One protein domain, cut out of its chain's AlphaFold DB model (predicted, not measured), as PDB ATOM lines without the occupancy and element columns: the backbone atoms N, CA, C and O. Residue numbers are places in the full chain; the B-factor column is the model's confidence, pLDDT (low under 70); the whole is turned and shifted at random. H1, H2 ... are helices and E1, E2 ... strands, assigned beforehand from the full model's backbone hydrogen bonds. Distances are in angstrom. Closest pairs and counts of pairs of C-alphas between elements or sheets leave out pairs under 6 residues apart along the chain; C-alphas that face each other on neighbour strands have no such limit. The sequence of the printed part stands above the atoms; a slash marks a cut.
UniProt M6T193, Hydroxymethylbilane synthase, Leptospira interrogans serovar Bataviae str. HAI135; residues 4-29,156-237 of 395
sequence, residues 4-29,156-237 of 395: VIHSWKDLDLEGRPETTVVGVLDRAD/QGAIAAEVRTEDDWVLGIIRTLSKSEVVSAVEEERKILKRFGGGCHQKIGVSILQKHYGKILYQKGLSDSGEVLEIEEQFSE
ATOM      1  N   VAL A   4      21.474  37.535  15.865       95.31
ATOM      2  CA  VAL A   4      20.555  37.842  16.972       95.31
ATOM      3  C   VAL A   4      21.195  37.435  18.298       95.31
ATOM      4  O   VAL A   4      21.792  36.368  18.386       95.31
ATOM      5  N   ILE A   5      21.076  38.261  19.341       95.62
ATOM      6  CA  ILE A   5      21.601  37.952  20.680       95.62
ATOM      7  C   ILE A   5      20.478  37.474  21.601       95.62
ATOM      8  O   ILE A   5      19.456  38.143  21.754       95.62
ATOM      9  N   HIS A   6      20.711  36.348  22.272       94.44
ATOM     10  CA  HIS A   6      19.762  35.702  23.169       94.44
ATOM     11  C   HIS A   6      20.379  35.410  24.536       94.44
ATOM     12  O   HIS A   6      21.561  35.083  24.667       94.44
ATOM     13  N   SER A   7      19.537  35.418  25.571       94.75
ATOM     14  CA  SER A   7      19.831  34.609  26.755       94.75
ATOM     15  C   SER A   7      19.706  33.141  26.362       94.75
ATOM     16  O   SER A   7      18.654  32.722  25.888       94.75
ATOM     17  N   TRP A   8      20.757  32.346  26.559       94.94
ATOM     18  CA  TRP A   8      20.807  30.996  25.978       94.94
ATOM     19  C   TRP A   8      19.710  30.072  26.526       94.94
ATOM     20  O   TRP A   8      19.158  29.243  25.810       94.94
ATOM     21  N   LYS A   9      19.315  30.263  27.787       93.00
ATOM     22  CA  LYS A   9      18.197  29.518  28.387       93.00
ATOM     23  C   LYS A   9      16.843  29.706  27.695       93.00
ATOM     24  O   LYS A   9      15.949  28.899  27.924       93.00
ATOM     25  N   ASP A  10      16.680  30.776  26.918       91.12
ATOM     26  CA  ASP A  10      15.432  31.093  26.221       91.12
ATOM     27  C   ASP A  10      15.418  30.516  24.791       91.12
ATOM     28  O   ASP A  10      14.394  30.590  24.120       91.12
ATOM     29  N   LEU A  11      16.535  29.933  24.327       91.12
ATOM     30  CA  LEU A  11      16.617  29.251  23.035       91.12
ATOM     31  C   LEU A  11      16.068  27.825  23.125       91.12
ATOM     32  O   LEU A  11      16.445  27.062  24.027       91.12
ATOM     33  N   ASP A  12      15.265  27.457  22.127       86.69
ATOM     34  CA  ASP A  12      14.700  26.120  21.932       86.69
ATOM     35  C   ASP A  12      15.781  25.044  22.041       86.69
ATOM     36  O   ASP A  12      16.882  25.222  21.527       86.69
ATOM     37  N   LEU A  13      15.501  23.919  22.711       84.75
ATOM     38  CA  LEU A  13      16.472  22.818  22.826       84.75
ATOM     39  C   LEU A  13      16.767  22.128  21.490       84.75
ATOM     40  O   LEU A  13      17.756  21.401  21.375       84.75
ATOM     41  N   GLU A  14      15.903  22.323  20.501       83.12
ATOM     42  CA  GLU A  14      16.133  21.898  19.130       83.12
ATOM     43  C   GLU A  14      16.796  23.033  18.356       83.12
ATOM     44  O   GLU A  14      16.344  24.175  18.395       83.12
ATOM     45  N   GLY A  15      17.904  22.717  17.684       80.25
ATOM     46  CA  GLY A  15      18.527  23.651  16.754       80.25
ATOM     47  C   GLY A  15      17.678  23.816  15.496       80.25
ATOM     48  O   GLY A  15      16.808  22.991  15.207       80.25
ATOM     49  N   ARG A  16      17.963  24.866  14.730       88.75
ATOM     50  CA  ARG A  16      17.351  25.114  13.422       88.75
ATOM     51  C   ARG A  16      18.404  24.848  12.345       88.75
ATOM     52  O   ARG A  16      19.539  25.266  12.539       88.75
ATOM     53  N   PRO A  17      18.095  24.149  11.243       89.94
ATOM     54  CA  PRO A  17      19.093  23.850  10.213       89.94
ATOM     55  C   PRO A  17      19.746  25.100   9.601       89.94
ATOM     56  O   PRO A  17      20.928  25.092   9.263       89.94
ATOM     57  N   GLU A  18      18.980  26.183   9.478       93.94
ATOM     58  CA  GLU A  18      19.385  27.419   8.808       93.94
ATOM     59  C   GLU A  18      20.230  28.337   9.700       93.94
ATOM     60  O   GLU A  18      20.822  29.298   9.206       93.94
ATOM     61  N   THR A  19      20.295  28.068  11.009       94.94
ATOM     62  CA  THR A  19      21.038  28.901  11.955       94.94
ATOM     63  C   THR A  19      21.968  28.099  12.855       94.94
ATOM     64  O   THR A  19      21.708  26.976  13.274       94.94
ATOM     65  N   THR A  20      23.090  28.718  13.198       93.69
ATOM     66  CA  THR A  20      24.068  28.211  14.148       93.69
ATOM     67  C   THR A  20      24.051  29.088  15.393       93.69
ATOM     68  O   THR A  20      24.150  30.313  15.315       93.69
ATOM     69  N   VAL A  21      23.944  28.446  16.556       93.75
ATOM     70  CA  VAL A  21      24.007  29.105  17.863       93.75
ATOM     71  C   VAL A  21      25.434  29.023  18.390       93.75
ATOM     72  O   VAL A  21      25.995  27.936  18.500       93.75
ATOM     73  N   VAL A  22      26.014  30.166  18.743       92.56
ATOM     74  CA  VAL A  22      27.372  30.270  19.287       92.56
ATOM     75  C   VAL A  22      27.316  30.984  20.634       92.56
ATOM     76  O   VAL A  22      26.682  32.027  20.752       92.56
ATOM     77  N   GLY A  23      27.975  30.452  21.663       92.56
ATOM     78  CA  GLY A  23      28.152  31.163  22.935       92.56
ATOM     79  C   GLY A  23      29.152  32.305  22.780       92.56
ATOM     80  O   GLY A  23      30.207  32.077  22.199       92.56
ATOM     81  N   VAL A  24      28.850  33.504  23.284       89.69
ATOM     82  CA  VAL A  24      29.621  34.722  22.931       89.69
ATOM     83  C   VAL A  24      30.177  35.520  24.105       89.69
ATOM     84  O   VAL A  24      30.757  36.576  23.889       89.69
ATOM     85  N   LEU A  25      29.976  35.065  25.343       88.94
ATOM     86  CA  LEU A  25      30.453  35.747  26.545       88.94
ATOM     87  C   LEU A  25      30.775  34.749  27.653       88.94
ATOM     88  O   LEU A  25      30.263  33.625  27.680       88.94
ATOM     89  N   ASP A  26      31.535  35.230  28.631       90.88
ATOM     90  CA  ASP A  26      31.681  34.588  29.929       90.88
ATOM     91  C   ASP A  26      30.312  34.339  30.551       90.88
ATOM     92  O   ASP A  26      29.388  35.162  30.486       90.88
ATOM     93  N   ARG A  27      30.180  33.175  31.182       94.19
ATOM     94  CA  ARG A  27      28.948  32.833  31.872       94.19
ATOM     95  C   ARG A  27      28.852  33.664  33.145       94.19
ATOM     96  O   ARG A  27      29.671  33.534  34.048       94.19
ATOM     97  N   ALA A  28      27.820  34.497  33.218       94.25
ATOM     98  CA  ALA A  28      27.479  35.198  34.446       94.25
ATOM     99  C   ALA A  28      26.995  34.206  35.515       94.25
ATOM    100  O   ALA A  28      26.654  33.058  35.215       94.25
ATOM    101  N   ASP A  29      26.914  34.673  36.761       95.06
ATOM    102  CA  ASP A  29      26.461  33.870  37.895       95.06
ATOM    103  C   ASP A  29      25.115  33.190  37.602       95.06
ATOM    104  O   ASP A  29      24.091  33.843  37.367       95.06
ATOM    105  N   GLN A 156      21.295  29.239  31.853       97.38
ATOM    106  CA  GLN A 156      21.129  30.450  32.662       97.38
ATOM    107  C   GLN A 156      22.496  31.096  32.937       97.38
ATOM    108  O   GLN A 156      23.474  30.418  33.253       97.38
ATOM    109  N   GLY A 157      22.561  32.419  32.773       96.25
ATOM    110  CA  GLY A 157      23.803  33.189  32.876       96.25
ATOM    111  C   GLY A 157      24.619  33.239  31.582       96.25
ATOM    112  O   GLY A 157      25.437  34.142  31.445       96.25
ATOM    113  N   ALA A 158      24.362  32.376  30.598       96.75
ATOM    114  CA  ALA A 158      25.060  32.396  29.313       96.75
ATOM    115  C   ALA A 158      24.328  33.261  28.269       96.75
ATOM    116  O   ALA A 158      23.096  33.379  28.292       96.75
ATOM    117  N   ILE A 159      25.094  33.871  27.362       96.31
ATOM    118  CA  ILE A 159      24.595  34.613  26.197       96.31
ATOM    119  C   ILE A 159      25.040  33.888  24.936       96.31
ATOM    120  O   ILE A 159      26.191  33.455  24.842       96.31
ATOM    121  N   ALA A 160      24.125  33.780  23.980       95.50
ATOM    122  CA  ALA A 160      24.381  33.177  22.687       95.50
ATOM    123  C   ALA A 160      24.020  34.135  21.551       95.50
ATOM    124  O   ALA A 160      23.073  34.914  21.667       95.50
ATOM    125  N   ALA A 161      24.771  34.046  20.461       95.75
ATOM    126  CA  ALA A 161      24.434  34.632  19.179       95.75
ATOM    127  C   ALA A 161      23.875  33.547  18.256       95.75
ATOM    128  O   ALA A 161      24.462  32.474  18.136       95.75
ATOM    129  N   GLU A 162      22.754  33.830  17.604       95.62
ATOM    130  CA  GLU A 162      22.191  33.020  16.527       95.62
ATOM    131  C   GLU A 162      22.539  33.683  15.189       95.62
ATOM    132  O   GLU A 162      22.247  34.864  14.978       95.62
ATOM    133  N   VAL A 163      23.209  32.937  14.313       95.94
ATOM    134  CA  VAL A 163      23.767  33.408  13.033       95.94
ATOM    135  C   VAL A 163      23.314  32.464  11.923       95.94
ATOM    136  O   VAL A 163      23.115  31.283  12.186       95.94
ATOM    137  N   ARG A 164      23.163  32.947  10.686       96.69
ATOM    138  CA  ARG A 164      22.931  32.069   9.523       96.69
ATOM    139  C   ARG A 164      24.065  31.053   9.378       96.69
ATOM    140  O   ARG A 164      25.235  31.422   9.479       96.69
ATOM    141  N   THR A 165      23.726  29.791   9.137       95.44
ATOM    142  CA  THR A 165      24.709  28.698   9.054       95.44
ATOM    143  C   THR A 165      25.692  28.888   7.894       95.44
ATOM    144  O   THR A 165      26.851  28.507   8.012       95.44
ATOM    145  N   GLU A 166      25.259  29.504   6.796       96.25
ATOM    146  CA  GLU A 166      26.068  29.770   5.603       96.25
ATOM    147  C   GLU A 166      26.938  31.040   5.686       96.25
ATOM    148  O   GLU A 166      27.704  31.322   4.764       96.25
ATOM    149  N   ASP A 167      26.825  31.828   6.759       96.81
ATOM    150  CA  ASP A 167      27.550  33.095   6.915       96.81
ATOM    151  C   ASP A 167      28.887  32.892   7.648       96.81
ATOM    152  O   ASP A 167      29.076  33.273   8.809       96.81
ATOM    153  N   ASP A 168      29.834  32.255   6.951       95.94
ATOM    154  CA  ASP A 168      31.156  31.902   7.488       95.94
ATOM    155  C   ASP A 168      31.944  33.115   8.005       95.94
ATOM    156  O   ASP A 168      32.730  32.993   8.949       95.94
ATOM    157  N   TRP A 169      31.731  34.295   7.414       96.44
ATOM    158  CA  TRP A 169      32.402  35.521   7.840       96.44
ATOM    159  C   TRP A 169      31.934  35.957   9.232       96.44
ATOM    160  O   TRP A 169      32.766  36.156  10.124       96.44
ATOM    161  N   VAL A 170      30.616  36.039   9.459       95.62
ATOM    162  CA  VAL A 170      30.067  36.375  10.785       95.62
ATOM    163  C   VAL A 170      30.407  35.285  11.800       95.62
ATOM    164  O   VAL A 170      30.839  35.594  12.912       95.62
ATOM    165  N   LEU A 171      30.270  34.008  11.428       95.06
ATOM    166  CA  LEU A 171      30.623  32.886  12.302       95.06
ATOM    167  C   LEU A 171      32.096  32.921  12.717       95.06
ATOM    168  O   LEU A 171      32.405  32.659  13.882       95.06
ATOM    169  N   GLY A 172      32.995  33.268  11.793       94.81
ATOM    170  CA  GLY A 172      34.420  33.428  12.063       94.81
ATOM    171  C   GLY A 172      34.693  34.462  13.153       94.81
ATOM    172  O   GLY A 172      35.448  34.173  14.078       94.81
ATOM    173  N   ILE A 173      34.028  35.619  13.096       94.44
ATOM    174  CA  ILE A 173      34.152  36.684  14.106       94.44
ATOM    175  C   ILE A 173      33.558  36.235  15.442       94.44
ATOM    176  O   ILE A 173      34.188  36.339  16.487       94.44
ATOM    177  N   ILE A 174      32.334  35.713  15.429       93.50
ATOM    178  CA  ILE A 174      31.609  35.407  16.662       93.50
ATOM    179  C   ILE A 174      32.259  34.260  17.444       93.50
ATOM    180  O   ILE A 174      32.296  34.293  18.677       93.50
ATOM    181  N   ARG A 175      32.852  33.280  16.754       92.69
ATOM    182  CA  ARG A 175      33.603  32.194  17.395       92.69
ATOM    183  C   ARG A 175      34.818  32.690  18.180       92.69
ATOM    184  O   ARG A 175      35.180  32.029  19.149       92.69
ATOM    185  N   THR A 176      35.407  33.846  17.852       94.00
ATOM    186  CA  THR A 176      36.533  34.392  18.637       94.00
ATOM    187  C   THR A 176      36.108  34.911  20.009       94.00
ATOM    188  O   THR A 176      36.955  35.088  20.878       94.00
ATOM    189  N   LEU A 177      34.813  35.176  20.209       92.00
ATOM    190  CA  LEU A 177      34.248  35.591  21.498       92.00
ATOM    191  C   LEU A 177      33.843  34.391  22.366       92.00
ATOM    192  O   LEU A 177      33.465  34.553  23.526       92.00
ATOM    193  N   SER A 178      33.875  33.184  21.800       89.12
ATOM    194  CA  SER A 178      33.378  31.983  22.453       89.12
ATOM    195  C   SER A 178      34.379  31.404  23.443       89.12
ATOM    196  O   SER A 178      35.577  31.334  23.172       89.12
ATOM    197  N   LYS A 179      33.868  30.920  24.578       89.69
ATOM    198  CA  LYS A 179      34.637  30.135  25.549       89.69
ATOM    199  C   LYS A 179      34.168  28.693  25.542       89.69
ATOM    200  O   LYS A 179      33.001  28.416  25.830       89.69
ATOM    201  N   SER A 180      35.088  27.786  25.226       88.81
ATOM    202  CA  SER A 180      34.789  26.364  25.032       88.81
ATOM    203  C   SER A 180      34.174  25.715  26.274       88.81
ATOM    204  O   SER A 180      33.244  24.921  26.162       88.81
ATOM    205  N   GLU A 181      34.604  26.140  27.462       90.31
ATOM    206  CA  GLU A 181      34.142  25.638  28.753       90.31
ATOM    207  C   GLU A 181      32.683  26.038  29.006       90.31
ATOM    208  O   GLU A 181      31.884  25.243  29.501       90.31
ATOM    209  N   VAL A 182      32.308  27.266  28.625       93.19
ATOM    210  CA  VAL A 182      30.929  27.759  28.746       93.19
ATOM    211  C   VAL A 182      30.019  27.023  27.771       93.19
ATOM    212  O   VAL A 182      28.950  26.565  28.172       93.19
ATOM    213  N   VAL A 183      30.438  26.900  26.509       93.19
ATOM    214  CA  VAL A 183      29.668  26.201  25.470       93.19
ATOM    215  C   VAL A 183      29.444  24.745  25.869       93.19
ATOM    216  O   VAL A 183      28.298  24.309  25.930       93.19
ATOM    217  N   SER A 184      30.511  24.030  26.237       93.12
ATOM    218  CA  SER A 184      30.444  22.621  26.632       93.12
ATOM    219  C   SER A 184      29.499  22.397  27.816       93.12
ATOM    220  O   SER A 184      28.615  21.542  27.739       93.12
ATOM    221  N   ALA A 185      29.606  23.214  28.872       95.31
ATOM    222  CA  ALA A 185      28.723  23.114  30.032       95.31
ATOM    223  C   ALA A 185      27.248  23.352  29.661       95.31
ATOM    224  O   ALA A 185      26.371  22.597  30.075       95.31
ATOM    225  N   VAL A 186      26.955  24.382  28.862       95.94
ATOM    226  CA  VAL A 186      25.574  24.709  28.471       95.94
ATOM    227  C   VAL A 186      24.986  23.651  27.538       95.94
ATOM    228  O   VAL A 186      23.821  23.280  27.688       95.94
ATOM    229  N   GLU A 187      25.763  23.135  26.590       94.50
ATOM    230  CA  GLU A 187      25.329  22.051  25.707       94.50
ATOM    231  C   GLU A 187      25.051  20.760  26.484       94.50
ATOM    232  O   GLU A 187      24.039  20.102  26.227       94.50
ATOM    233  N   GLU A 188      25.886  20.419  27.470       95.69
ATOM    234  CA  GLU A 188      25.669  19.257  28.333       95.69
ATOM    235  C   GLU A 188      24.402  19.428  29.192       95.69
ATOM    236  O   GLU A 188      23.549  18.536  29.196       95.69
ATOM    237  N   GLU A 189      24.191  20.594  29.815       96.38
ATOM    238  CA  GLU A 189      22.949  20.908  30.543       96.38
ATOM    239  C   GLU A 189      21.705  20.756  29.654       96.38
ATOM    240  O   GLU A 189      20.699  20.155  30.048       96.38
ATOM    241  N   ARG A 190      21.765  21.293  28.430       94.25
ATOM    242  CA  ARG A 190      20.667  21.245  27.454       94.25
ATOM    243  C   ARG A 190      20.409  19.820  26.976       94.25
ATOM    244  O   ARG A 190      19.251  19.417  26.867       94.25
ATOM    245  N   LYS A 191      21.465  19.033  26.748       94.44
ATOM    246  CA  LYS A 191      21.376  17.610  26.392       94.44
ATOM    247  C   LYS A 191      20.729  16.794  27.505       94.44
ATOM    248  O   LYS A 191      19.922  15.917  27.202       94.44
ATOM    249  N   ILE A 192      21.052  17.074  28.769       94.56
ATOM    250  CA  ILE A 192      20.415  16.432  29.927       94.56
ATOM    251  C   ILE A 192      18.924  16.772  29.955       94.56
ATOM    252  O   ILE A 192      18.107  15.855  29.971       94.56
ATOM    253  N   LEU A 193      18.550  18.057  29.874       93.25
ATOM    254  CA  LEU A 193      17.139  18.461  29.902       93.25
ATOM    255  C   LEU A 193      16.337  17.879  28.724       93.25
ATOM    256  O   LEU A 193      15.190  17.468  28.898       93.25
ATOM    257  N   LYS A 194      16.943  17.778  27.533       91.94
ATOM    258  CA  LYS A 194      16.293  17.218  26.338       91.94
ATOM    259  C   LYS A 194      15.815  15.774  26.543       91.94
ATOM    260  O   LYS A 194      14.786  15.404  25.985       91.94
ATOM    261  N   ARG A 195      16.490  14.980  27.388       91.75
ATOM    262  CA  ARG A 195      16.079  13.597  27.721       91.75
ATOM    263  C   ARG A 195      14.707  13.524  28.395       91.75
ATOM    264  O   ARG A 195      14.069  12.481  28.337       91.75
ATOM    265  N   PHE A 196      14.252  14.622  28.995       89.06
ATOM    266  CA  PHE A 196      12.990  14.701  29.725       89.06
ATOM    267  C   PHE A 196      11.868  15.385  28.935       89.06
ATOM    268  O   PHE A 196      10.826  15.670  29.511       89.06
ATOM    269  N   GLY A 197      12.049  15.683  27.642       78.56
ATOM    270  CA  GLY A 197      11.022  16.327  26.801       78.56
ATOM    271  C   GLY A 197      11.196  17.839  26.601       78.56
ATOM    272  O   GLY A 197      10.446  18.449  25.848       78.56
ATOM    273  N   GLY A 198      12.219  18.441  27.213       65.62
ATOM    274  CA  GLY A 198      12.872  19.643  26.702       65.62
ATOM    275  C   GLY A 198      12.148  20.996  26.755       65.62
ATOM    276  O   GLY A 198      12.590  21.935  26.095       65.62
ATOM    277  N   GLY A 199      11.067  21.136  27.524       68.25
ATOM    278  CA  GLY A 199      10.299  22.387  27.597       68.25
ATOM    279  C   GLY A 199      10.760  23.372  28.684       68.25
ATOM    280  O   GLY A 199      11.111  22.980  29.794       68.25
ATOM    281  N   CYS A 200      10.632  24.681  28.430       64.88
ATOM    282  CA  CYS A 200      10.869  25.740  29.432       64.88
ATOM    283  C   CYS A 200       9.870  25.729  30.613       64.88
ATOM    284  O   CYS A 200      10.094  26.383  31.634       64.88
ATOM    285  N   HIS A 201       8.778  24.968  30.488       76.25
ATOM    286  CA  HIS A 201       7.752  24.771  31.516       76.25
ATOM    287  C   HIS A 201       8.053  23.596  32.459       76.25
ATOM    288  O   HIS A 201       7.268  23.329  33.370       76.25
ATOM    289  N   GLN A 202       9.176  22.897  32.274       84.94
ATOM    290  CA  GLN A 202       9.531  21.775  33.132       84.94
ATOM    291  C   GLN A 202       9.919  22.223  34.540       84.94
ATOM    292  O   GLN A 202      10.429  23.322  34.778       84.94
ATOM    293  N   LYS A 203       9.696  21.323  35.500       94.81
ATOM    294  CA  LYS A 203      10.083  21.508  36.904       94.81
ATOM    295  C   LYS A 203      11.521  21.050  37.164       94.81
ATOM    296  O   LYS A 203      11.855  20.757  38.304       94.81
ATOM    297  N   ILE A 204      12.352  20.971  36.124       95.94
ATOM    298  CA  ILE A 204      13.716  20.438  36.172       95.94
ATOM    299  C   ILE A 204      14.716  21.584  36.048       95.94
ATOM    300  O   ILE A 204      14.601  22.441  35.170       95.94
ATOM    301  N   GLY A 205      15.688  21.606  36.951       96.62
ATOM    302  CA  GLY A 205      16.881  22.430  36.865       96.62
ATOM    303  C   GLY A 205      18.105  21.572  36.606       96.62
ATOM    304  O   GLY A 205      18.226  20.496  37.188       96.62
ATOM    305  N   VAL A 206      18.996  22.069  35.754       97.25
ATOM    306  CA  VAL A 206      20.291  21.467  35.447       97.25
ATOM    307  C   VAL A 206      21.326  22.584  35.424       97.25
ATOM    308  O   VAL A 206      21.149  23.582  34.721       97.25
ATOM    309  N   SER A 207      22.386  22.419  36.202       97.81
ATOM    310  CA  SER A 207      23.510  23.347  36.253       97.81
ATOM    311  C   SER A 207      24.813  22.574  36.283       97.81
ATOM    312  O   SER A 207      24.964  21.650  37.080       97.81
ATOM    313  N   ILE A 208      25.758  22.994  35.452       97.31
ATOM    314  CA  ILE A 208      27.124  22.489  35.444       97.31
ATOM    315  C   ILE A 208      28.063  23.621  35.849       97.31
ATOM    316  O   ILE A 208      28.017  24.732  35.308       97.31
ATOM    317  N   LEU A 209      28.915  23.330  36.825       93.81
ATOM    318  CA  LEU A 209      30.007  24.191  37.249       93.81
ATOM    319  C   LEU A 209      31.329  23.584  36.799       93.81
ATOM    320  O   LEU A 209      31.691  22.497  37.242       93.81
ATOM    321  N   GLN A 210      32.067  24.325  35.977       90.62
ATOM    322  CA  GLN A 210      33.452  24.000  35.666       90.62
ATOM    323  C   GLN A 210      34.367  24.578  36.750       90.62
ATOM    324  O   GLN A 210      34.269  25.761  37.091       90.62
ATOM    325  N   LYS A 211      35.250  23.744  37.291       88.19
ATOM    326  CA  LYS A 211      36.279  24.078  38.279       88.19
ATOM    327  C   LYS A 211      37.640  23.610  37.772       88.19
ATOM    328  O   LYS A 211      37.735  22.782  36.871       88.19
ATOM    329  N   HIS A 212      38.710  24.136  38.361       86.12
ATOM    330  CA  HIS A 212      40.074  23.741  37.993       86.12
ATOM    331  C   HIS A 212      40.377  22.271  38.327       86.12
ATOM    332  O   HIS A 212      41.241  21.670  37.704       86.12
ATOM    333  N   TYR A 213      39.661  21.694  39.298       84.62
ATOM    334  CA  TYR A 213      39.772  20.288  39.689       84.62
ATOM    335  C   TYR A 213      38.785  19.364  38.960       84.62
ATOM    336  O   TYR A 213      38.807  18.161  39.193       84.62
ATOM    337  N   GLY A 214      37.918  19.892  38.091       89.94
ATOM    338  CA  GLY A 214      36.935  19.094  37.360       89.94
ATOM    339  C   GLY A 214      35.575  19.775  37.234       89.94
ATOM    340  O   GLY A 214      35.477  20.999  37.304       89.94
ATOM    341  N   LYS A 215      34.508  19.000  37.039       92.94
ATOM    342  CA  LYS A 215      33.145  19.521  36.858       92.94
ATOM    343  C   LYS A 215      32.175  18.997  37.906       92.94
ATOM    344  O   LYS A 215      32.305  17.873  38.383       92.94
ATOM    345  N   ILE A 216      31.170  19.805  38.218       95.50
ATOM    346  CA  ILE A 216      30.090  19.453  39.142       95.50
ATOM    347  C   ILE A 216      28.758  19.617  38.421       95.50
ATOM    348  O   ILE A 216      28.485  20.684  37.872       95.50
ATOM    349  N   LEU A 217      27.942  18.567  38.430       97.56
ATOM    350  CA  LEU A 217      26.592  18.537  37.886       97.56
ATOM    351  C   LEU A 217      25.579  18.552  39.031       97.56
ATOM    352  O   LEU A 217      25.578  17.663  39.879       97.56
ATOM    353  N   TYR A 218      24.665  19.517  38.990       98.06
ATOM    354  CA  TYR A 218      23.464  19.537  39.815       98.06
ATOM    355  C   TYR A 218      22.232  19.381  38.934       98.06
ATOM    356  O   TYR A 218      22.001  20.190  38.031       98.06
ATOM    357  N   GLN A 219      21.407  18.383  39.231       97.31
ATOM    358  CA  GLN A 219      20.130  18.170  38.564       97.31
ATOM    359  C   GLN A 219      19.042  17.873  39.593       97.31
ATOM    360  O   GLN A 219      19.067  16.855  40.282       97.31
ATOM    361  N   LYS A 220      18.048  18.764  39.677       97.38
ATOM    362  CA  LYS A 220      16.926  18.630  40.616       97.38
ATOM    363  C   LYS A 220      15.611  18.998  39.978       97.38
ATOM    364  O   LYS A 220      15.549  19.930  39.177       97.38
ATOM    365  N   GLY A 221      14.552  18.295  40.353       95.94
ATOM    366  CA  GLY A 221      13.236  18.597  39.821       95.94
ATOM    367  C   GLY A 221      12.237  17.462  39.885       95.94
ATOM    368  O   GLY A 221      12.437  16.465  40.576       95.94
ATOM    369  N   LEU A 222      11.158  17.646  39.134       95.19
ATOM    370  CA  LEU A 222      10.152  16.631  38.855       95.19
ATOM    371  C   LEU A 222       9.968  16.542  37.343       95.19
ATOM    372  O   LEU A 222       9.699  17.563  36.704       95.19
ATOM    373  N   SER A 223      10.118  15.348  36.782       93.12
ATOM    374  CA  SER A 223       9.818  15.101  35.374       93.12
ATOM    375  C   SER A 223       8.308  15.040  35.122       93.12
ATOM    376  O   SER A 223       7.504  14.874  36.043       93.12
ATOM    377  N   ASP A 224       7.913  15.111  33.852       89.69
ATOM    378  CA  ASP A 224       6.509  14.948  33.456       89.69
ATOM    379  C   ASP A 224       6.002  13.507  33.671       89.69
ATOM    380  O   ASP A 224       4.802  13.297  33.840       89.69
ATOM    381  N   SER A 225       6.907  12.521  33.752       90.00
ATOM    382  CA  SER A 225       6.588  11.139  34.141       90.00
ATOM    383  C   SER A 225       6.426  10.948  35.658       90.00
ATOM    384  O   SER A 225       6.089   9.851  36.098       90.00
ATOM    385  N   GLY A 226       6.646  11.994  36.463       91.38
ATOM    386  CA  GLY A 226       6.557  11.948  37.926       91.38
ATOM    387  C   GLY A 226       7.841  11.505  38.635       91.38
ATOM    388  O   GLY A 226       7.830  11.328  39.853       91.38
ATOM    389  N   GLU A 227       8.949  11.353  37.909       93.50
ATOM    390  CA  GLU A 227      10.258  11.020  38.474       93.50
ATOM    391  C   GLU A 227      10.824  12.214  39.251       93.50
ATOM    392  O   GLU A 227      10.924  13.330  38.730       93.50
ATOM    393  N   VAL A 228      11.202  11.982  40.510       95.94
ATOM    394  CA  VAL A 228      11.884  12.980  41.339       95.94
ATOM    395  C   VAL A 228      13.384  12.891  41.089       95.94
ATOM    396  O   VAL A 228      13.992  11.852  41.319       95.94
ATOM    397  N   LEU A 229      13.976  14.007  40.671       95.94
ATOM    398  CA  LEU A 229      15.402  14.120  40.388       95.94
ATOM    399  C   LEU A 229      16.107  14.812  41.559       95.94
ATOM    400  O   LEU A 229      15.697  15.903  41.965       95.94
ATOM    401  N   GLU A 230      17.158  14.180  42.080       96.25
ATOM    402  CA  GLU A 230      18.044  14.676  43.147       96.25
ATOM    403  C   GLU A 230      19.480  14.199  42.873       96.25
ATOM    404  O   GLU A 230      20.044  13.402  43.618       96.25
ATOM    405  N   ILE A 231      20.045  14.636  41.750       96.62
ATOM    406  CA  ILE A 231      21.367  14.221  41.280       96.62
ATOM    407  C   ILE A 231      22.385  15.315  41.605       96.62
ATOM    408  O   ILE A 231      22.197  16.491  41.274       96.62
ATOM    409  N   GLU A 232      23.474  14.895  42.238       95.94
ATOM    410  CA  GLU A 232      24.694  15.664  42.443       95.94
ATOM    411  C   GLU A 232      25.872  14.760  42.082       95.94
ATOM    412  O   GLU A 232      26.100  13.738  42.727       95.94
ATOM    413  N   GLU A 233      26.598  15.119  41.028       94.62
ATOM    414  CA  GLU A 233      27.745  14.352  40.547       94.62
ATOM    415  C   GLU A 233      28.965  15.260  40.453       94.62
ATOM    416  O   GLU A 233      28.899  16.370  39.923       94.62
ATOM    417  N   GLN A 234      30.096  14.776  40.958       90.94
ATOM    418  CA  GLN A 234      31.382  15.454  40.872       90.94
ATOM    419  C   GLN A 234      32.322  14.588  40.045       90.94
ATOM    420  O   GLN A 234      32.538  13.414  40.343       90.94
ATOM    421  N   PHE A 235      32.887  15.178  39.002       86.94
ATOM    422  CA  PHE A 235      33.852  14.539  38.125       86.94
ATOM    423  C   PHE A 235      35.175  15.261  38.307       86.94
ATOM    424  O   PHE A 235      35.286  16.425  37.928       86.94
ATOM    425  N   SER A 236      36.157  14.584  38.892       81.62
ATOM    426  CA  SER A 236      37.510  15.111  39.032       81.62
ATOM    427  C   SER A 236      38.405  14.524  37.950       81.62
ATOM    428  O   SER A 236      38.419  13.310  37.751       81.62
ATOM    429  N   GLU A 237      39.172  15.378  37.280       73.94
ATOM    430  CA  GLU A 237      40.294  14.934  36.438       73.94
ATOM    431  C   GLU A 237      41.562  14.708  37.278       73.94
ATOM    432  O   GLU A 237      42.518  14.074  36.832       73.94
TER     433      GLU A 237
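AT A GLANCE: This is residues 4 to 29 and 156 to 237 of the 395 residues of the protein "Hydroxymethylbilane synthase" of Leptospira interrogans serovar Bataviae str. HAI135 (UniProt M6T193). A long three-stranded antiparallel sheet, E4 E5 E6, stands at one end of the model, with helix H2 over one of its faces along the edge strand E4; on the far side of H2 lies a second, smaller three-stranded sheet, E1 E3 E2, with the short helix H1 over it at the other end. H2 is the middle piece, between two sheets whose strands stay apart. The printed part has 108 residues, with two named helices and six named strands in the order E1 E2 E3 H1 H2 E4 E5 E6, of the mixed class. It is compact, with a radius of gyration of the C-alphas of 15.0 A, and spans 45 by 33 by 20 A.

IN THESE COORDINATES: In the larger sheet E4 is residues 203 to 211, 26.4 A long from C-alpha 203 at (10.083, 21.508, 36.904); E5 is residues 214 to 222, 26.9 A; and E6 is residues 228 to 236, 25.8 A, ending with C-alpha 236 at (37.510, 15.111, 39.032). H2 is residues 180 to 194, 20.7 A. In the smaller sheet E1 is residues 4 to 7, beginning with C-alpha 4 at (20.555, 37.842, 16.972), E2 is residues 19 to 23 and E3 is residues 159 to 164, 16.9 A. H1 is residues 168 to 175.

HOW THE PARTS SIT: E4, E5 and E6 form a meander, each strand the antiparallel neighbour of the one before, and E4 and E5, like E5 and E6, are a hairpin. N 207 and O 218 are 2.9 A apart, and N 217 and O 233 are 2.8 A apart, both within hydrogen-bond range. H2 is on one face of this sheet, making two layers, helix over sheet, at a height over the sheet of 8.0 A. It lies over E4 and runs along the strands, at 23 degrees to E4 on the local plane; the closest C-alphas are those of Glu 189 and Val 206, 5.6 A. H2 is also on the smaller sheet, where the closest C-alphas of H2 and E2 are those of Val 183 and Gly 23, 5.8 A. In that sheet E3 is the inner strand, antiparallel to E1 and E2; N 6 and O 160 are 2.8 A apart, as are N 22 and O 161. H1 is on this sheet at a height of 9.1 A, over E3 and only just over E2, with 3 of its C-alphas on E2. It runs along the strands, at 7 degrees to E3 on the local plane; the closest C-alphas of H1 and E3 are those of Leu 171 and Val 163, 6.9 A. H1 and H2 are apart. In H1 and H2 every O i to N i+4 pair is within hydrogen-bond range.

THE WHOLE: The C-alphas farthest apart are those of Trp 169 and Gly 226, 46.1 A. Residues 30 to 155 are not printed, and C-alphas 29 and 156 are 8.2 A apart across this cut, which lies in the link from E2 to E3. Of the links that are printed whole, E1 to E2 is long, with 11 residues. The mean pLDDT of the printed part is 91.9, and residues 198 to 200 are under 70.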